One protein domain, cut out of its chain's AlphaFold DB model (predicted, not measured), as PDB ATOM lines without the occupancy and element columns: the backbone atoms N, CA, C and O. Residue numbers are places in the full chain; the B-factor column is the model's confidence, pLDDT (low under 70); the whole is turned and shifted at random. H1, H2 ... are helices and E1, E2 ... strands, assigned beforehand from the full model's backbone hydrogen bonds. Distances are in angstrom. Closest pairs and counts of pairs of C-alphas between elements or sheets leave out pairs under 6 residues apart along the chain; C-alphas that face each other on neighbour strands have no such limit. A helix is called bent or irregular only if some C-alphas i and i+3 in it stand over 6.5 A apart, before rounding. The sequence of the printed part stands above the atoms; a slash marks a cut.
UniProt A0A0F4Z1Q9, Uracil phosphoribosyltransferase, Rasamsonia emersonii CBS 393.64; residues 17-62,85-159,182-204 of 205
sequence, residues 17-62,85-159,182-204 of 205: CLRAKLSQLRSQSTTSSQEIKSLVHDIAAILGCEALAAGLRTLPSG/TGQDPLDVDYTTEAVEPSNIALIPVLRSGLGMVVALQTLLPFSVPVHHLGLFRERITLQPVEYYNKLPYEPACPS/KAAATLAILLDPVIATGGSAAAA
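Overview. This is residues 17 to 62, 85 to 159 and 182 to 204 of the 205 residues of the protein "Uracil phosphoribosyltransferase" of Rasamsonia emersonii CBS 393.64 (UniProt A0A0F4Z1Q9). A strongly twisted sheet of four strands, E7 E6 E5 E8, has helix H3 packed over one face, and the helical hairpin H1 and H2 lies beyond it, with H2 on H3. From this body a thin arm reaches away, built of the two-stranded pairs E1 with E4 and E2 with E3. The printed part has 144 residues with four named helices and eight named strands, in the order H1 H2 E1 E2 E3 E4 E5 H3 E6 E7 E8 H4; the class is mixed, and so is the four-stranded sheet. The whole is flat and loose, with a radius of gyration of the C-alphas of 19.0 A and spans of 65 by 57 by 22 A.

Along the chain. Find C-alpha 17 at (-16.527, 12.635, 43.865), where H1, residues 17 to 26, begins and runs 14.1 A. H2, residues 33 to 55, covers 31.3 A and ends at (-21.322, 28.054, 58.222). Next come the short strands E1, 57 to 60, E2, 85 to 87, E3, 93 to 95, and E4, 97 to 100. E5, 104 to 110, spans 19.0 A; H3, 114 to 123, spans 15.5 A and is irregular, but only just, with C-alphas 115 and 118 6.9 A apart. E6, 133 to 137, E7, 144 to 149, and E8, 187 to 191, follow, then H4, 199 to 202, ending at (-20.284, 40.930, 44.436).

Arrangement. Look first at E5, parallel to E8, with N 107 and O 189 2.8 A apart, and to E6, with N 110 and O 133 2.8 A apart. E6 and E7 are an antiparallel hairpin, with N 134 and O 148 2.7 A apart. H3 runs along E5, over it, at a height over the sheet of 9.2 A, in two layers, a helix on one face of a sheet; E5, H3 and E6 form a strand-helix-strand unit, two parallel neighbours with a helix between. H2 touches H3, closest at the C-alphas of Ala 45 and Ala 119, 5.2 A, at a steep tilt of 49 degrees. With residues 36 to 46 alone H2 touches H1, closest at the C-alphas of Ile 43 and Leu 18, 5.7 A. H4 is on the sheet, over none of its strands. In the arm, antiparallel E1 and E4 bring N 59 and O 98 to 2.8 A, and the antiparallel hairpin E2 and E3 brings N 86 and O 94 to 2.8 A; E3 runs on into E4 at 14 degrees. Every O i to N i+4 pair is within hydrogen-bond range in H1 and H2, and 4 of 6 in H3; H4 is too short for one.

Size, cuts and confidence. The C-alphas farthest apart, those of Asp 91 and Ile 140, are 67.3 A apart. Residues 63 to 84 and 160 to 181 are not printed; the C-alpha gaps are 8.6 A and 16.1 A. Of the links printed whole, none is long. Residues 27 to 34 stand free. Mean pLDDT of the printed part is 83.2; residues 61 to 62, 85 to 86, 153 to 159, 182 to 184 and 195 to 204 are under 70.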
ATOM      1  N   CYS A  17     -15.295  12.874  44.627       96.75
ATOM      2  CA  CYS A  17     -16.527  12.635  43.865       96.75
ATOM      3  C   CYS A  17     -17.100  13.912  43.243       96.75
ATOM      4  O   CYS A  17     -17.583  13.860  42.118       96.75
ATOM      5  N   LEU A  18     -17.012  15.061  43.924       95.19
ATOM      6  CA  LEU A  18     -17.441  16.340  43.364       95.19
ATOM      7  C   LEU A  18     -16.612  16.692  42.131       95.19
ATOM      8  O   LEU A  18     -17.170  17.055  41.098       95.19
ATOM      9  N   ARG A  19     -15.287  16.518  42.201       94.56
ATOM     10  CA  ARG A  19     -14.391  16.758  41.060       94.56
ATOM     11  C   ARG A  19     -14.718  15.843  39.880       94.56
ATOM     12  O   ARG A  19     -14.773  16.319  38.750       94.56
ATOM     13  N   ALA A  20     -14.976  14.559  40.132       95.62
ATOM     14  CA  ALA A  20     -15.368  13.607  39.091       95.62
ATOM     15  C   ALA A  20     -16.730  13.957  38.460       95.62
ATOM     16  O   ALA A  20     -16.841  13.996  37.234       95.62
ATOM     17  N   LYS A  21     -17.741  14.283  39.276       94.50
ATOM     18  CA  LYS A  21     -19.073  14.700  38.804       94.50
ATOM     19  C   LYS A  21     -19.021  16.019  38.032       94.50
ATOM     20  O   LYS A  21     -19.682  16.147  37.009       94.50
ATOM     21  N   LEU A  22     -18.182  16.973  38.444       92.50
ATOM     22  CA  LEU A  22     -17.929  18.194  37.672       92.50
ATOM     23  C   LEU A  22     -17.279  17.903  36.317       92.50
ATOM     24  O   LEU A  22     -17.630  18.546  35.331       92.50
ATOM     25  N   SER A  23     -16.348  16.949  36.243       92.62
ATOM     26  CA  SER A  23     -15.774  16.524  34.959       92.62
ATOM     27  C   SER A  23     -16.831  15.908  34.043       92.62
ATOM     28  O   SER A  23     -16.839  16.212  32.853       92.62
ATOM     29  N   GLN A  24     -17.753  15.106  34.588       92.62
ATOM     30  CA  GLN A  24     -18.896  14.579  33.836       92.62
ATOM     31  C   GLN A  24     -19.811  15.712  33.358       92.62
ATOM     32  O   GLN A  24     -20.100  15.790  32.172       92.62
ATOM     33  N   LEU A  25     -20.169  16.655  34.235       90.25
ATOM     34  CA  LEU A  25     -21.008  17.809  33.895       90.25
ATOM     35  C   LEU A  25     -20.396  18.695  32.790       90.25
ATOM     36  O   LEU A  25     -21.124  19.310  32.016       90.25
ATOM     37  N   ARG A  26     -19.060  18.765  32.711       89.50
ATOM     38  CA  ARG A  26     -18.321  19.502  31.670       89.50
ATOM     39  C   ARG A  26     -18.164  18.730  30.361       89.50
ATOM     40  O   ARG A  26     -17.799  19.337  29.354       89.50
ATOM     41  N   SER A  27     -18.367  17.416  30.368       90.56
ATOM     42  CA  SER A  27     -18.171  16.592  29.182       90.56
ATOM     43  C   SER A  27     -19.233  16.895  28.129       90.56
ATOM     44  O   SER A  27     -20.427  16.903  28.416       90.56
ATOM     45  N   GLN A  28     -18.808  17.055  26.875       75.31
ATOM     46  CA  GLN A  28     -19.722  17.238  25.738       75.31
ATOM     47  C   GLN A  28     -20.579  15.990  25.459       75.31
ATOM     48  O   GLN A  28     -21.571  16.070  24.742       75.31
ATOM     49  N   SER A  29     -20.205  14.840  26.030       75.25
ATOM     50  CA  SER A  29     -20.958  13.588  25.933       75.25
ATOM     51  C   SER A  29     -22.182  13.533  26.853       75.25
ATOM     52  O   SER A  29     -22.995  12.626  26.708       75.25
ATOM     53  N   THR A  30     -22.312  14.450  27.818       77.00
ATOM     54  CA  THR A  30     -23.461  14.498  28.731       77.00
ATOM     55  C   THR A  30     -24.588  15.296  28.086       77.00
ATOM     56  O   THR A  30     -24.735  16.499  28.286       77.00
ATOM     57  N   THR A  31     -25.382  14.615  27.266       70.50
ATOM     58  CA  THR A  31     -26.452  15.232  26.463       70.50
ATOM     59  C   THR A  31     -27.824  15.160  27.139       70.50
ATOM     60  O   THR A  31     -28.735  15.910  26.783       70.50
ATOM     61  N   SER A  32     -28.003  14.270  28.121       88.56
ATOM     62  CA  SER A  32     -29.296  14.050  28.773       88.56
ATOM     63  C   SER A  32     -29.583  15.107  29.840       88.56
ATOM     64  O   SER A  32     -28.880  15.226  30.843       88.56
ATOM     65  N   SER A  33     -30.690  15.837  29.681       87.50
ATOM     66  CA  SER A  33     -31.138  16.824  30.674       87.50
ATOM     67  C   SER A  33     -31.423  16.213  32.051       87.50
ATOM     68  O   SER A  33     -31.327  16.915  33.054       87.50
ATOM     69  N   GLN A  34     -31.786  14.928  32.118       89.69
ATOM     70  CA  GLN A  34     -32.006  14.244  33.396       89.69
ATOM     71  C   GLN A  34     -30.683  13.941  34.103       89.69
ATOM     72  O   GLN A  34     -30.572  14.161  35.306       89.69
ATOM     73  N   GLU A  35     -29.661  13.527  33.353       90.62
ATOM     74  CA  GLU A  35     -28.316  13.308  33.894       90.62
ATOM     75  C   GLU A  35     -27.706  14.616  34.393       90.62
ATOM     76  O   GLU A  35     -27.191  14.658  35.505       90.62
ATOM     77  N   ILE A  36     -27.847  15.710  33.635       91.62
ATOM     78  CA  ILE A  36     -27.387  17.042  34.058       91.62
ATOM     79  C   ILE A  36     -28.049  17.451  35.376       91.62
ATOM     80  O   ILE A  36     -27.363  17.877  36.302       91.62
ATOM     81  N   LYS A  37     -29.376  17.311  35.488       91.25
ATOM     82  CA  LYS A  37     -30.106  17.656  36.719       91.25
ATOM     83  C   LYS A  37     -29.659  16.806  37.905       91.25
ATOM     84  O   LYS A  37     -29.459  17.357  38.983       91.25
ATOM     85  N   SER A  38     -29.479  15.503  37.696       93.50
ATOM     86  CA  SER A  38     -28.980  14.583  38.721       93.50
ATOM     87  C   SER A  38     -27.570  14.969  39.182       93.50
ATOM     88  O   SER A  38     -27.322  15.124  40.374       93.50
ATOM     89  N   LEU A  39     -26.662  15.252  38.242       94.12
ATOM     90  CA  LEU A  39     -25.302  15.697  38.549       94.12
ATOM     91  C   LEU A  39     -25.284  17.028  39.307       94.12
ATOM     92  O   LEU A  39     -24.541  17.161  40.276       94.12
ATOM     93  N   VAL A  40     -26.101  18.006  38.899       94.19
ATOM     94  CA  VAL A  40     -26.219  19.293  39.604       94.19
ATOM     95  C   VAL A  40     -26.744  19.087  41.024       94.19
ATOM     96  O   VAL A  40     -26.193  19.676  41.951       94.19
ATOM     97  N   HIS A  41     -27.759  18.240  41.204       95.19
ATOM     98  CA  HIS A  41     -28.292  17.901  42.524       95.19
ATOM     99  C   HIS A  41     -27.216  17.273  43.418       95.19
ATOM    100  O   HIS A  41     -26.993  17.720  44.540       95.19
ATOM    101  N   ASP A  42     -26.490  16.291  42.895       95.62
ATOM    102  CA  ASP A  42     -25.428  15.596  43.611       95.62
ATOM    103  C   ASP A  42     -24.254  16.508  43.991       95.62
ATOM    104  O   ASP A  42     -23.708  16.412  45.092       95.62
ATOM    105  N   ILE A  43     -23.836  17.383  43.072       95.38
ATOM    106  CA  ILE A  43     -22.782  18.370  43.331       95.38
ATOM    107  C   ILE A  43     -23.255  19.354  44.403       95.38
ATOM    108  O   ILE A  43     -22.500  19.651  45.328       95.38
ATOM    109  N   ALA A  44     -24.502  19.824  44.309       95.69
ATOM    110  CA  ALA A  44     -25.095  20.716  45.294       95.69
ATOM    111  C   ALA A  44     -25.179  20.069  46.680       95.69
ATOM    112  O   ALA A  44     -24.923  20.751  47.665       95.69
ATOM    113  N   ALA A  45     -25.469  18.768  46.770       96.19
ATOM    114  CA  ALA A  45     -25.483  18.056  48.042       96.19
ATOM    115  C   ALA A  45     -24.089  18.023  48.695       96.19
ATOM    116  O   ALA A  45     -23.948  18.348  49.870       96.19
ATOM    117  N   ILE A  46     -23.041  17.701  47.929       96.38
ATOM    118  CA  ILE A  46     -21.668  17.672  48.462       96.38
ATOM    119  C   ILE A  46     -21.226  19.076  48.900       96.38
ATOM    120  O   ILE A  46     -20.764  19.247  50.027       96.38
ATOM    121  N   LEU A  47     -21.419  20.084  48.043       94.94
ATOM    122  CA  LEU A  47     -21.101  21.478  48.375       94.94
ATOM    123  C   LEU A  47     -21.912  21.984  49.568       94.94
ATOM    124  O   LEU A  47     -21.383  22.703  50.406       94.94
ATOM    125  N   GLY A  48     -23.187  21.605  49.644       94.88
ATOM    126  CA  GLY A  48     -24.075  21.945  50.744       94.88
ATOM    127  C   GLY A  48     -23.548  21.403  52.067       94.88
ATOM    128  O   GLY A  48     -23.447  22.166  53.019       94.88
ATOM    129  N   CYS A  49     -23.134  20.134  52.123       95.06
ATOM    130  CA  CYS A  49     -22.536  19.558  53.329       95.06
ATOM    131  C   CYS A  49     -21.283  20.321  53.780       95.06
ATOM    132  O   CYS A  49     -21.156  20.641  54.959       95.06
ATOM    133  N   GLU A  50     -20.376  20.643  52.855       94.81
ATOM    134  CA  GLU A  50     -19.147  21.385  53.171       94.81
ATOM    135  C   GLU A  50     -19.442  22.816  53.644       94.81
ATOM    136  O   GLU A  50     -18.921  23.262  54.668       94.81
ATOM    137  N   ALA A  51     -20.318  23.527  52.929       92.94
ATOM    138  CA  ALA A  51     -20.685  24.899  53.254       92.94
ATOM    139  C   ALA A  51     -21.438  24.992  54.590       92.94
ATOM    140  O   ALA A  51     -21.146  25.869  55.401       92.94
ATOM    141  N   LEU A  52     -22.379  24.078  54.845       93.62
ATOM    142  CA  LEU A  52     -23.143  24.034  56.092       93.62
ATOM    143  C   LEU A  52     -22.261  23.636  57.279       93.62
ATOM    144  O   LEU A  52     -22.409  24.219  58.348       93.62
ATOM    145  N   ALA A  53     -21.303  22.722  57.094       92.81
ATOM    146  CA  ALA A  53     -20.343  22.369  58.140       92.81
ATOM    147  C   ALA A  53     -19.450  23.555  58.548       92.81
ATOM    148  O   ALA A  53     -19.087  23.675  59.714       92.81
ATOM    149  N   ALA A  54     -19.104  24.435  57.604       89.88
ATOM    150  CA  ALA A  54     -18.327  25.640  57.887       89.88
ATOM    151  C   ALA A  54     -19.184  26.814  58.404       89.88
ATOM    152  O   ALA A  54     -18.686  27.653  59.155       89.88
ATOM    153  N   GLY A  55     -20.447  26.905  57.974       87.56
ATOM    154  CA  GLY A  55     -21.322  28.054  58.222       87.56
ATOM    155  C   GLY A  55     -22.267  27.920  59.417       87.56
ATOM    156  O   GLY A  55     -22.776  28.935  59.894       87.56
ATOM    157  N   LEU A  56     -22.514  26.701  59.902       91.62
ATOM    158  CA  LEU A  56     -23.445  26.427  60.995       91.62
ATOM    159  C   LEU A  56     -22.724  25.959  62.256       91.62
ATOM    160  O   LEU A  56     -21.661  25.343  62.204       91.62
ATOM    161  N   ARG A  57     -23.331  26.232  63.410       91.62
ATOM    162  CA  ARG A  57     -22.843  25.767  64.716       91.62
ATOM    163  C   ARG A  57     -23.954  25.058  65.466       91.62
ATOM    164  O   ARG A  57     -25.121  25.405  65.298       91.62
ATOM    165  N   THR A  58     -23.595  24.102  66.313       90.50
ATOM    166  CA  THR A  58     -24.553  23.465  67.216       90.50
ATOM    167  C   THR A  58     -24.570  24.167  68.570       90.50
ATOM    168  O   THR A  58     -23.545  24.638  69.065       90.50
ATOM    169  N   LEU A  59     -25.760  24.274  69.155       86.19
ATOM    170  CA  LEU A  59     -26.001  24.775  70.502       86.19
ATOM    171  C   LEU A  59     -26.865  23.762  71.262       86.19
ATOM    172  O   LEU A  59     -27.776  23.184  70.669       86.19
ATOM    173  N   PRO A  60     -26.648  23.556  72.569       79.75
ATOM    174  CA  PRO A  60     -27.528  22.714  73.370       79.75
ATOM    175  C   PRO A  60     -28.946  23.311  73.395       79.75
ATOM    176  O   PRO A  60     -29.141  24.470  73.768       79.75
ATOM    177  N   SER A  61     -29.939  22.531  72.967       66.12
ATOM    178  CA  SER A  61     -31.323  22.984  72.799       66.12
ATOM    179  C   SER A  61     -32.114  22.794  74.090       66.12
ATOM    180  O   SER A  61     -32.341  21.664  74.518       66.12
ATOM    181  N   GLY A  62     -32.536  23.896  74.719       54.47
ATOM    182  CA  GLY A  62     -33.339  23.873  75.938       54.47
ATOM    183  C   GLY A  62     -34.813  24.165  75.684       54.47
ATOM    184  O   GLY A  62     -35.176  25.319  75.466       54.47
ATOM    185  N   THR A  85     -32.448  17.066  78.500       59.25
ATOM    186  CA  THR A  85     -32.202  15.652  78.298       59.25
ATOM    187  C   THR A  85     -33.422  15.033  77.625       59.25
ATOM    188  O   THR A  85     -34.516  15.053  78.192       59.25
ATOM    189  N   GLY A  86     -33.265  14.568  76.387       67.38
ATOM    190  CA  GLY A  86     -34.245  13.707  75.734       67.38
ATOM    191  C   GLY A  86     -34.142  12.292  76.300       67.38
ATOM    192  O   GLY A  86     -33.070  11.895  76.743       67.38
ATOM    193  N   GLN A  87     -35.241  11.541  76.291       74.00
ATOM    194  CA  GLN A  87     -35.230  10.120  76.645       74.00
ATOM    195  C   GLN A  87     -35.273   9.289  75.368       74.00
ATOM    196  O   GLN A  87     -36.091   9.554  74.478       74.00
ATOM    197  N   ASP A  88     -34.369   8.324  75.248       82.31
ATOM    198  CA  ASP A  88     -34.410   7.331  74.181       82.31
ATOM    199  C   ASP A  88     -35.378   6.175  74.539       82.31
ATOM    200  O   ASP A  88     -35.885   6.103  75.662       82.31
ATOM    201  N   PRO A  89     -35.678   5.251  73.606       88.56
ATOM    202  CA  PRO A  89     -36.548   4.104  73.889       88.56
ATOM    203  C   PRO A  89     -36.029   3.133  74.966       88.56
ATOM    204  O   PRO A  89     -36.730   2.175  75.289       88.56
ATOM    205  N   LEU A  90     -34.810   3.332  75.477       89.62
ATOM    206  CA  LEU A  90     -34.176   2.534  76.526       89.62
ATOM    207  C   LEU A  90     -34.138   3.282  77.873       89.62
ATOM    208  O   LEU A  90     -33.429   2.845  78.781       89.62
ATOM    209  N   ASP A  91     -34.894   4.381  78.006       79.75
ATOM    210  CA  ASP A  91     -34.904   5.282  79.167       79.75
ATOM    211  C   ASP A  91     -33.521   5.891  79.483       79.75
ATOM    212  O   ASP A  91     -33.247   6.298  80.616       79.75
ATOM    213  N   VAL A  92     -32.643   5.980  78.477       86.44
ATOM    214  CA  VAL A  92     -31.349   6.654  78.573       86.44
ATOM    215  C   VAL A  92     -31.491   8.110  78.151       86.44
ATOM    216  O   VAL A  92     -31.979   8.476  77.081       86.44
ATOM    217  N   ASP A  93     -31.012   8.939  79.056       83.69
ATOM    218  CA  ASP A  93     -30.979  10.383  79.003       83.69
ATOM    219  C   ASP A  93     -29.880  10.880  78.030       83.69
ATOM    220  O   ASP A  93     -28.699  10.586  78.230       83.69
ATOM    221  N   TYR A  94     -30.231  11.658  76.994       81.62
ATOM    222  CA  TYR A  94     -29.275  12.225  76.025       81.62
ATOM    223  C   TYR A  94     -29.426  13.738  75.810       81.62
ATOM    224  O   TYR A  94     -30.518  14.301  75.872       81.62
ATOM    225  N   THR A  95     -28.320  14.419  75.504       83.38
ATOM    226  CA  THR A  95     -28.314  15.864  75.233       83.38
ATOM    227  C   THR A  95     -28.859  16.170  73.842       83.38
ATOM    228  O   THR A  95     -28.380  15.621  72.850       83.38
ATOM    229  N   THR A  96     -29.832  17.076  73.752       82.56
ATOM    230  CA  THR A  96     -30.357  17.547  72.460       82.56
ATOM    231  C   THR A  96     -29.600  18.784  71.985       82.56
ATOM    232  O   THR A  96     -29.386  19.722  72.753       82.56
ATOM    233  N   GLU A  97     -29.249  18.821  70.702       86.62
ATOM    234  CA  GLU A  97     -28.591  19.958  70.055       86.62
ATOM    235  C   GLU A  97     -29.502  20.591  68.995       86.62
ATOM    236  O   GLU A  97     -30.325  19.922  68.370       86.62
ATOM    237  N   ALA A  98     -29.361  21.897  68.801       87.88
ATOM    238  CA  ALA A  98     -30.003  22.677  67.753       87.88
ATOM    239  C   ALA A  98     -28.947  23.431  66.941       87.88
ATOM    240  O   ALA A  98     -27.826  23.643  67.390       87.88
ATOM    241  N   VAL A  99     -29.319  23.846  65.734       90.25
ATOM    242  CA  VAL A  99     -28.436  24.537  64.793       90.25
ATOM    243  C   VAL A  99     -28.630  26.052  64.887       90.25
ATOM    244  O   VAL A  99     -29.765  26.531  64.908       90.25
ATOM    245  N   GLU A 100     -27.528  26.803  64.877       89.19
ATOM    246  CA  GLU A 100     -27.512  28.257  64.733       89.19
ATOM    247  C   GLU A 100     -26.746  28.719  63.477       89.19
ATOM    248  O   GLU A 100     -25.688  28.157  63.170       89.19
ATOM    249  N   PRO A 101     -27.218  29.787  62.796       89.00
ATOM    250  CA  PRO A 101     -28.456  30.533  63.060       89.00
ATOM    251  C   PRO A 101     -29.717  29.741  62.677       89.00
ATOM    252  O   PRO A 101     -29.714  28.970  61.724       89.00
ATOM    253  N   SER A 102     -30.817  29.958  63.402       84.62
ATOM    254  CA  SER A 102     -32.102  29.291  63.133       84.62
ATOM    255  C   SER A 102     -32.876  29.905  61.959       84.62
ATOM    256  O   SER A 102     -33.697  29.232  61.340       84.62
ATOM    257  N   ASN A 103     -32.612  31.174  61.630       88.44
ATOM    258  CA  ASN A 103     -33.237  31.883  60.514       88.44
ATOM    259  C   ASN A 103     -32.300  31.908  59.296       88.44
ATOM    260  O   ASN A 103     -31.452  32.795  59.158       88.44
ATOM    261  N   ILE A 104     -32.460  30.902  58.438       91.50
ATOM    262  CA  ILE A 104     -31.724  30.724  57.184       91.50
ATOM    263  C   ILE A 104     -32.692  30.978  56.023       91.50
ATOM    264  O   ILE A 104     -33.874  30.663  56.139       91.50
ATOM    265  N   ALA A 105     -32.205  31.506  54.901       92.50
ATOM    266  CA  ALA A 105     -32.938  31.578  53.639       92.50
ATOM    267  C   ALA A 105     -32.096  31.049  52.472       92.50
ATOM    268  O   ALA A 105     -30.898  31.326  52.382       92.50
ATOM    269  N   LEU A 106     -32.736  30.330  51.546       94.19
ATOM    270  CA  LEU A 106     -32.119  29.926  50.281       94.19
ATOM    271  C   LEU A 106     -32.514  30.910  49.178       94.19
ATOM    272  O   LEU A 106     -33.696  31.214  49.009       94.19
ATOM    273  N   ILE A 107     -31.532  31.380  48.411       93.94
ATOM    274  CA  ILE A 107     -31.733  32.340  47.322       93.94
ATOM    275  C   ILE A 107     -31.150  31.770  46.020       93.94
ATOM    276  O   ILE A 107     -30.001  32.048  45.674       93.94
ATOM    277  N   PRO A 108     -31.894  30.939  45.272       93.88
ATOM    278  CA  PRO A 108     -31.536  30.599  43.900       93.88
ATOM    279  C   PRO A 108     -31.476  31.830  42.990       93.88
ATOM    280  O   PRO A 108     -32.449  32.588  42.884       93.88
ATOM    281  N   VAL A 109     -30.370  31.959  42.252       92.38
ATOM    282  CA  VAL A 109     -30.268  32.892  41.125       92.38
ATOM    283  C   VAL A 109     -30.948  32.273  39.908       92.38
ATOM    284  O   VAL A 109     -30.620  31.170  39.462       92.38
ATOM    285  N   LEU A 110     -31.948  32.963  39.374       90.31
ATOM    286  CA  LEU A 110     -32.756  32.468  38.276       90.31
ATOM    287  C   LEU A 110     -31.992  32.524  36.946       90.31
ATOM    288  O   LEU A 110     -31.401  33.542  36.604       90.31
ATOM    289  N   ARG A 111     -32.059  31.477  36.113       87.75
ATOM    290  CA  ARG A 111     -32.899  30.260  36.245       87.75
ATOM    291  C   ARG A 111     -32.136  29.021  36.733       87.75
ATOM    292  O   ARG A 111     -32.767  28.045  37.132       87.75
ATOM    293  N   SER A 112     -30.808  29.056  36.678       86.44
ATOM    294  CA  SER A 112     -29.912  27.916  36.918       86.44
ATOM    295  C   SER A 112     -29.871  27.470  38.380       86.44
ATOM    296  O   SER A 112     -29.804  26.269  38.644       86.44
ATOM    297  N   GLY A 113     -29.987  28.403  39.327       90.19
ATOM    298  CA  GLY A 113     -29.933  28.131  40.766       90.19
ATOM    299  C   GLY A 113     -31.048  27.224  41.289       90.19
ATOM    300  O   GLY A 113     -30.864  26.538  42.295       90.19
ATOM    301  N   LEU A 114     -32.187  27.138  40.586       92.94
ATOM    302  CA  LEU A 114     -33.324  26.295  40.987       92.94
ATOM    303  C   LEU A 114     -32.969  24.805  41.081       92.94
ATOM    304  O   LEU A 114     -33.541  24.094  41.903       92.94
ATOM    305  N   GLY A 115     -32.016  24.333  40.270       91.75
ATOM    306  CA  GLY A 115     -31.593  22.929  40.277       91.75
ATOM    307  C   GLY A 115     -30.897  22.494  41.571       91.75
ATOM    308  O   GLY A 115     -30.848  21.301  41.858       91.75
ATOM    309  N   MET A 116     -30.393  23.442  42.366       95.00
ATOM    310  CA  MET A 116     -29.644  23.167  43.597       95.00
ATOM    311  C   MET A 116     -30.518  23.210  44.857       95.00
ATOM    312  O   MET A 116     -30.170  22.600  45.865       95.00
ATOM    313  N   VAL A 117     -31.662  23.902  44.808       95.62
ATOM    314  CA  VAL A 117     -32.516  24.165  45.985       95.62
ATOM    315  C   VAL A 117     -32.953  22.875  46.668       95.62
ATOM    316  O   VAL A 117     -32.854  22.759  47.886       95.62
ATOM    317  N   VAL A 118     -33.394  21.889  45.881       94.94
ATOM    318  CA  VAL A 118     -33.912  20.615  46.402       94.94
ATOM    319  C   VAL A 118     -32.843  19.866  47.202       94.94
ATOM    320  O   VAL A 118     -33.149  19.304  48.253       94.94
ATOM    321  N   ALA A 119     -31.587  19.887  46.743       95.62
ATOM    322  CA  ALA A 119     -30.489  19.228  47.447       95.62
ATOM    323  C   ALA A 119     -30.266  19.864  48.823       95.62
ATOM    324  O   ALA A 119     -30.217  19.166  49.830       95.62
ATOM    325  N   LEU A 120     -30.218  21.194  48.889       95.31
ATOM    326  CA  LEU A 120     -29.943  21.909  50.137       95.31
ATOM    327  C   LEU A 120     -31.105  21.859  51.126       95.31
ATOM    328  O   LEU A 120     -30.870  21.715  52.322       95.31
ATOM    329  N   GLN A 121     -32.350  21.918  50.649       94.44
ATOM    330  CA  GLN A 121     -33.514  21.716  51.515       94.44
ATOM    331  C   GLN A 121     -33.518  20.330  52.166       94.44
ATOM    332  O   GLN A 121     -33.986  20.202  53.289       94.44
ATOM    333  N   THR A 122     -32.983  19.313  51.483       94.50
ATOM    334  CA  THR A 122     -32.884  17.945  52.019       94.50
ATOM    335  C   THR A 122     -31.793  17.818  53.089       94.50
ATOM    336  O   THR A 122     -31.892  16.957  53.956       94.50
ATOM    337  N   LEU A 123     -30.759  18.667  53.047       94.38
ATOM    338  CA  LEU A 123     -29.666  18.655  54.027       94.38
ATOM    339  C   LEU A 123     -30.005  19.392  55.326       94.38
ATOM    340  O   LEU A 123     -29.461  19.067  56.380       94.38
ATOM    341  N   LEU A 124     -30.856  20.414  55.254       93.19
ATOM    342  CA  LEU A 124     -31.207  21.234  56.408       93.19
ATOM    343  C   LEU A 124     -32.216  20.501  57.314       93.19
ATOM    344  O   LEU A 124     -33.145  19.871  56.815       93.19
ATOM    345  N   PRO A 125     -32.091  20.609  58.652       90.69
ATOM    346  CA  PRO A 125     -32.953  19.880  59.590       90.69
ATOM    347  C   PRO A 125     -34.389  20.425  59.671       90.69
ATOM    348  O   PRO A 125     -35.256  19.801  60.280       90.69
ATOM    349  N   PHE A 126     -34.656  21.590  59.082       89.50
ATOM    350  CA  PHE A 126     -35.965  22.235  59.051       89.50
ATOM    351  C   PHE A 126     -36.238  22.851  57.677       89.50
ATOM    352  O   PHE A 126     -35.326  23.133  56.901       89.50
ATOM    353  N   SER A 127     -37.520  23.078  57.380       88.81
ATOM    354  CA  SER A 127     -37.929  23.727  56.134       88.81
ATOM    355  C   SER A 127     -37.488  25.190  56.129       88.81
ATOM    356  O   SER A 127     -37.815  25.948  57.041       88.81
ATOM    357  N   VAL A 128     -36.749  25.577  55.090       92.44
ATOM    358  CA  VAL A 128     -36.180  26.917  54.932       92.44
ATOM    359  C   VAL A 128     -36.891  27.686  53.812       92.44
ATOM    360  O   VAL A 128     -37.117  27.113  52.737       92.44
ATOM    361  N   PRO A 129     -37.238  28.975  54.023       92.75
ATOM    362  CA  PRO A 129     -37.848  29.807  52.993       92.75
ATOM    363  C   PRO A 129     -36.932  29.975  51.777       92.75
ATOM    364  O   PRO A 129     -35.715  30.129  51.893       92.75
ATOM    365  N   VAL A 130     -37.550  29.973  50.594       93.25
ATOM    366  CA  VAL A 130     -36.862  30.158  49.313       93.25
ATOM    367  C   VAL A 130     -37.279  31.489  48.704       93.25
ATOM    368  O   VAL A 130     -38.438  31.680  48.322       93.25
ATOM    369  N   HIS A 131     -36.317  32.392  48.571       93.31
ATOM    370  CA  HIS A 131     -36.481  33.638  47.835       93.31
ATOM    371  C   HIS A 131     -35.792  33.539  46.484       93.31
ATOM    372  O   HIS A 131     -34.917  32.716  46.275       93.31
ATOM    373  N   HIS A 132     -36.214  34.349  45.531       91.62
ATOM    374  CA  HIS A 132     -35.751  34.218  44.159       91.62
ATOM    375  C   HIS A 132     -35.162  35.548  43.714       91.62
ATOM    376  O   HIS A 132     -35.803  36.593  43.875       91.62
ATOM    377  N   LEU A 133     -33.961  35.483  43.149       91.25
ATOM    378  CA  LEU A 133     -33.251  36.623  42.588       91.25
ATOM    379  C   LEU A 133     -32.997  36.349  41.108       91.25
ATOM    380  O   LEU A 133     -32.512  35.284  40.747       91.25
ATOM    381  N   GLY A 134     -33.351  37.279  40.233       91.00
ATOM    382  CA  GLY A 134     -33.080  37.204  38.805       91.00
ATOM    383  C   GLY A 134     -32.022  38.219  38.425       91.00
ATOM    384  O   GLY A 134     -32.277  39.421  38.459       91.00
ATOM    385  N   LEU A 135     -30.862  37.712  38.015       87.25
ATOM    386  CA  LEU A 135     -29.753  38.497  37.487       87.25
ATOM    387  C   LEU A 135     -29.471  38.059  36.050       87.25
ATOM    388  O   LEU A 135     -29.485  36.865  35.743       87.25
ATOM    389  N   PHE A 136     -29.198  39.006  35.162       85.38
ATOM    390  CA  PHE A 136     -28.604  38.715  33.860       85.38
ATOM    391  C   PHE A 136     -27.331  39.533  33.685       85.38
ATOM    392  O   PHE A 136     -27.137  40.556  34.331       85.38
ATOM    393  N   ARG A 137     -26.443  39.080  32.805       85.69
ATOM    394  CA  ARG A 137     -25.212  39.802  32.490       85.69
ATOM    395  C   ARG A 137     -25.450  40.721  31.300       85.69
ATOM    396  O   ARG A 137     -25.824  40.244  30.225       85.69
ATOM    397  N   GLU A 138     -25.229  42.019  31.470       88.00
ATOM    398  CA  GLU A 138     -25.302  42.965  30.359       88.00
ATOM    399  C   GLU A 138     -24.243  42.629  29.294       88.00
ATOM    400  O   GLU A 138     -23.099  42.309  29.610       88.00
ATOM    401  N   ARG A 139     -24.609  42.699  28.007       87.31
ATOM    402  CA  ARG A 139     -23.741  42.234  26.909       87.31
ATOM    403  C   ARG A 139     -22.462  43.051  26.719       87.31
ATOM    404  O   ARG A 139     -21.480  42.493  26.245       87.31
ATOM    405  N   ILE A 140     -22.490  44.346  27.031       88.50
ATOM    406  CA  ILE A 140     -21.381  45.270  26.745       88.50
ATOM    407  C   ILE A 140     -20.522  45.464  27.992       88.50
ATOM    408  O   ILE A 140     -19.328  45.188  27.976       88.50
ATOM    409  N   THR A 141     -21.137  45.917  29.083       86.88
ATOM    410  CA  THR A 141     -20.431  46.240  30.331       86.88
ATOM    411  C   THR A 141     -20.060  44.997  31.134       86.88
ATOM    412  O   THR A 141     -19.238  45.077  32.047       86.88
ATOM    413  N   LEU A 142     -20.681  43.853  30.812       82.06
ATOM    414  CA  LEU A 142     -20.560  42.595  31.541       82.06
ATOM    415  C   LEU A 142     -20.977  42.697  33.015       82.06
ATOM    416  O   LEU A 142     -20.701  41.763  33.772       82.06
ATOM    417  N   GLN A 143     -21.654  43.786  33.395       83.19
ATOM    418  CA  GLN A 143     -22.175  44.002  34.735       83.19
ATOM    419  C   GLN A 143     -23.425  43.143  34.968       83.19
ATOM    420  O   GLN A 143     -24.202  42.906  34.033       83.19
ATOM    421  N   PRO A 144     -23.626  42.650  36.197       84.56
ATOM    422  CA  PRO A 144     -24.871  42.008  36.581       84.56
ATOM    423  C   PRO A 144     -25.990  43.053  36.665       84.56
ATOM    424  O   PRO A 144     -25.845  44.089  37.308       84.56
ATOM    425  N   VAL A 145     -27.113  42.767  36.018       86.50
ATOM    426  CA  VAL A 145     -28.324  43.587  36.040       86.50
ATOM    427  C   VAL A 145     -29.453  42.764  36.641       86.50
ATOM    428  O   VAL A 145     -29.762  41.661  36.179       86.50
ATOM    429  N   GLU A 146     -30.069  43.313  37.681       89.19
ATOM    430  CA  GLU A 146     -31.241  42.741  38.329       89.19
ATOM    431  C   GLU A 146     -32.490  42.952  37.468       89.19
ATOM    432  O   GLU A 146     -32.780  44.063  37.028       89.19
ATOM    433  N   TYR A 147     -33.241  41.876  37.232       89.44
ATOM    434  CA  TYR A 147     -34.537  41.926  36.544       89.44
ATOM    435  C   TYR A 147     -35.688  41.368  37.386       89.44
ATOM    436  O   TYR A 147     -36.853  41.508  37.014       89.44
ATOM    437  N   TYR A 148     -35.379  40.691  38.493       89.69
ATOM    438  CA  TYR A 148     -36.373  40.105  39.381       89.69
ATOM    439  C   TYR A 148     -35.834  40.023  40.806       89.69
ATOM    440  O   TYR A 148     -34.745  39.501  41.024       89.69
ATOM    441  N   ASN A 149     -36.619  40.466  41.782       90.06
ATOM    442  CA  ASN A 149     -36.231  40.418  43.183       90.06
ATOM    443  C   ASN A 149     -37.458  40.208  44.057       90.06
ATOM    444  O   ASN A 149     -38.377  41.025  44.097       90.06
ATOM    445  N   LYS A 150     -37.478  39.051  44.719       86.12
ATOM    446  CA  LYS A 150     -38.517  38.663  45.675       86.12
ATOM    447  C   LYS A 150     -37.916  38.395  47.055       86.12
ATOM    448  O   LYS A 150     -38.329  37.458  47.751       86.12
ATOM    449  N   LEU A 151     -36.894  39.166  47.412       85.38
ATOM    450  CA  LEU A 151     -36.324  39.169  48.751       85.38
ATOM    451  C   LEU A 151     -37.279  39.901  49.708       85.38
ATOM    452  O   LEU A 151     -37.993  40.814  49.286       85.38
ATOM    453  N   PRO A 152     -37.343  39.493  50.984       75.88
ATOM    454  CA  PRO A 152     -38.153  40.184  51.970       75.88
ATOM    455  C   PRO A 152     -37.504  41.545  52.230       75.88
ATOM    456  O   PRO A 152     -36.519  41.636  52.955       75.88
ATOM    457  N   TYR A 153     -38.020  42.600  51.604       66.12
ATOM    458  CA  TYR A 153     -37.644  43.979  51.886       66.12
ATOM    459  C   TYR A 153     -38.845  44.690  52.501       66.12
ATOM    460  O   TYR A 153     -39.829  44.959  51.814       66.12
ATOM    461  N   GLU A 154     -38.765  44.992  53.793       52.81
ATOM    462  CA  GLU A 154     -39.585  46.049  54.371       52.81
ATOM    463  C   GLU A 154     -38.728  47.318  54.368       52.81
ATOM    464  O   GLU A 154     -37.742  47.374  55.113       52.81
ATOM    465  N   PRO A 155     -39.042  48.341  53.549       46.47
ATOM    466  CA  PRO A 155     -38.507  49.656  53.853       46.47
ATOM    467  C   PRO A 155     -38.998  49.993  55.259       46.47
ATOM    468  O   PRO A 155     -40.190  49.841  55.540       46.47
ATOM    469  N   ALA A 156     -38.117  50.459  56.149       45.00
ATOM    470  CA  ALA A 156     -38.610  51.179  57.312       45.00
ATOM    471  C   ALA A 156     -39.529  52.274  56.785       45.00
ATOM    472  O   ALA A 156     -39.083  53.186  56.090       45.00
ATOM    473  N   CYS A 157     -40.818  52.148  57.078       33.25
ATOM    474  CA  CYS A 157     -41.727  53.259  56.942       33.25
ATOM    475  C   CYS A 157     -41.144  54.354  57.844       33.25
ATOM    476  O   CYS A 157     -41.034  54.102  59.051       33.25
ATOM    477  N   PRO A 158     -40.711  55.521  57.325       43.38
ATOM    478  CA  PRO A 158     -40.511  56.650  58.209       43.38
ATOM    479  C   PRO A 158     -41.871  56.874  58.861       43.38
ATOM    480  O   PRO A 158     -42.861  57.153  58.178       43.38
ATOM    481  N   SER A 159     -41.955  56.646  60.172       39.41
ATOM    482  CA  SER A 159     -43.135  57.024  60.933       39.41
ATOM    483  C   SER A 159     -43.461  58.468  60.567       39.41
ATOM    484  O   SER A 159     -42.571  59.310  60.466       39.41
ATOM    485  N   LYS A 182     -36.612  43.237  60.024       56.19
ATOM    486  CA  LYS A 182     -36.974  42.117  60.904       56.19
ATOM    487  C   LYS A 182     -37.428  40.873  60.127       56.19
ATOM    488  O   LYS A 182     -37.426  39.780  60.688       56.19
ATOM    489  N   ALA A 183     -37.806  41.039  58.858       62.62
ATOM    490  CA  ALA A 183     -38.168  39.955  57.951       62.62
ATOM    491  C   ALA A 183     -36.955  39.359  57.208       62.62
ATOM    492  O   ALA A 183     -37.103  38.332  56.542       62.62
ATOM    493  N   ALA A 184     -35.768  39.970  57.308       69.38
ATOM    494  CA  ALA A 184     -34.557  39.448  56.689       69.38
ATOM    495  C   ALA A 184     -34.032  38.222  57.450       69.38
ATOM    496  O   ALA A 184     -34.008  38.187  58.683       69.38
ATOM    497  N   ALA A 185     -33.602  37.207  56.700       78.38
ATOM    498  CA  ALA A 185     -32.920  36.059  57.276       78.38
ATOM    499  C   ALA A 185     -31.565  36.477  57.857       78.38
ATOM    500  O   ALA A 185     -30.875  37.327  57.297       78.38
ATOM    501  N   THR A 186     -31.168  35.847  58.964       85.75
ATOM    502  CA  THR A 186     -29.856  36.086  59.581       85.75
ATOM    503  C   THR A 186     -28.731  35.535  58.706       85.75
ATOM    504  O   THR A 186     -27.647  36.109  58.659       85.75
ATOM    505  N   LEU A 187     -28.994  34.428  58.002       88.06
ATOM    506  CA  LEU A 187     -28.081  33.822  57.037       88.06
ATOM    507  C   LEU A 187     -28.798  33.607  55.704       88.06
ATOM    508  O   LEU A 187     -29.814  32.916  55.638       88.06
ATOM    509  N   ALA A 188     -28.242  34.161  54.634       89.81
ATOM    510  CA  ALA A 188     -28.713  33.949  53.273       89.81
ATOM    511  C   ALA A 188     -27.699  33.102  52.495       89.81
ATOM    512  O   ALA A 188     -26.512  33.422  52.466       89.81
ATOM    513  N   ILE A 189     -28.164  32.025  51.860       91.88
ATOM    514  CA  ILE A 189     -27.333  31.147  51.031       91.88
ATOM    515  C   ILE A 189     -27.736  31.342  49.572       91.88
ATOM    516  O   ILE A 189     -28.824  30.938  49.153       91.88
ATOM    517  N   LEU A 190     -26.848  31.958  48.797       92.00
ATOM    518  CA  LEU A 190     -27.040  32.179  47.370       92.00
ATOM    519  C   LEU A 190     -26.653  30.929  46.569       92.00
ATOM    520  O   LEU A 190     -25.579  30.366  46.782       92.00
ATOM    521  N   LEU A 191     -27.508  30.510  45.632       92.62
ATOM    522  CA  LEU A 191     -27.325  29.276  44.862       92.62
ATOM    523  C   LEU A 191     -27.279  29.550  43.364       92.62
ATOM    524  O   LEU A 191     -28.265  30.009  42.785       92.62
ATOM    525  N   ASP A 192     -26.167  29.194  42.727       90.19
ATOM    526  CA  ASP A 192     -26.034  29.191  41.273       90.19
ATOM    527  C   ASP A 192     -24.902  28.243  40.832       90.19
ATOM    528  O   ASP A 192     -23.763  28.403  41.278       90.19
ATOM    529  N   PRO A 193     -25.169  27.259  39.952       82.56
ATOM    530  CA  PRO A 193     -24.130  26.362  39.447       82.56
ATOM    531  C   PRO A 193     -23.161  27.037  38.458       82.56
ATOM    532  O   PRO A 193     -22.130  26.445  38.133       82.56
ATOM    533  N   VAL A 194     -23.474  28.239  37.953       73.38
ATOM    534  CA  VAL A 194     -22.716  28.910  36.880       73.38
ATOM    535  C   VAL A 194     -22.307  30.330  37.277       73.38
ATOM    536  O   VAL A 194     -22.370  31.233  36.447       73.38
ATOM    537  N   ILE A 195     -21.833  30.562  38.510       60.56
ATOM    538  CA  ILE A 195     -21.278  31.884  38.858       60.56
ATOM    539  C   ILE A 195     -19.999  32.123  38.043       60.56
ATOM    540  O   ILE A 195     -18.876  31.809  38.441       60.56
ATOM    541  N   ALA A 196     -20.185  32.678  36.851       44.44
ATOM    542  CA  ALA A 196     -19.139  33.125  35.968       44.44
ATOM    543  C   ALA A 196     -18.627  34.465  36.504       44.44
ATOM    544  O   ALA A 196     -19.214  35.514  36.260       44.44
ATOM    545  N   THR A 197     -17.495  34.399  37.204       45.22
ATOM    546  CA  THR A 197     -16.521  35.484  37.412       45.22
ATOM    547  C   THR A 197     -17.010  36.745  38.141       45.22
ATOM    548  O   THR A 197     -17.675  37.596  37.559       45.22
ATOM    549  N   GLY A 198     -16.539  36.918  39.382       50.03
ATOM    550  CA  GLY A 198     -16.221  38.208  40.021       50.03
ATOM    551  C   GLY A 198     -17.378  39.174  40.297       50.03
ATOM    552  O   GLY A 198     -17.718  39.400  41.452       50.03
ATOM    553  N   GLY A 199     -17.968  39.760  39.252       50.41
ATOM    554  CA  GLY A 199     -18.974  40.820  39.370       50.41
ATOM    555  C   GLY A 199     -20.336  40.321  39.848       50.41
ATOM    556  O   GLY A 199     -20.946  40.941  40.712       50.41
ATOM    557  N   SER A 200     -20.797  39.170  39.350       48.12
ATOM    558  CA  SER A 200     -22.115  38.624  39.716       48.12
ATOM    559  C   SER A 200     -22.205  38.180  41.178       48.12
ATOM    560  O   SER A 200     -23.273  38.272  41.768       48.12
ATOM    561  N   ALA A 201     -21.095  37.720  41.769       48.69
ATOM    562  CA  ALA A 201     -21.045  37.365  43.187       48.69
ATOM    563  C   ALA A 201     -21.077  38.617  44.077       48.69
ATOM    564  O   ALA A 201     -21.818  38.641  45.049       48.69
ATOM    565  N   ALA A 202     -20.328  39.664  43.703       53.31
ATOM    566  CA  ALA A 202     -20.284  40.930  44.436       53.31
ATOM    567  C   ALA A 202     -21.610  41.709  44.394       53.31
ATOM    568  O   ALA A 202     -21.901  42.461  45.311       53.31
ATOM    569  N   ALA A 203     -22.419  41.540  43.345       49.50
ATOM    570  CA  ALA A 203     -23.748  42.150  43.264       49.50
ATOM    571  C   ALA A 203     -24.830  41.399  44.059       49.50
ATOM    572  O   ALA A 203     -25.935  41.911  44.211       49.50
ATOM    573  N   ALA A 204     -24.542  40.179  44.516       44.31
ATOM    574  CA  ALA A 204     -25.475  39.363  45.287       44.31
ATOM    575  C   ALA A 204     -25.152  39.329  46.795       44.31
ATOM    576  O   ALA A 204     -25.911  38.730  47.560       44.31
TER     577      ALA A 204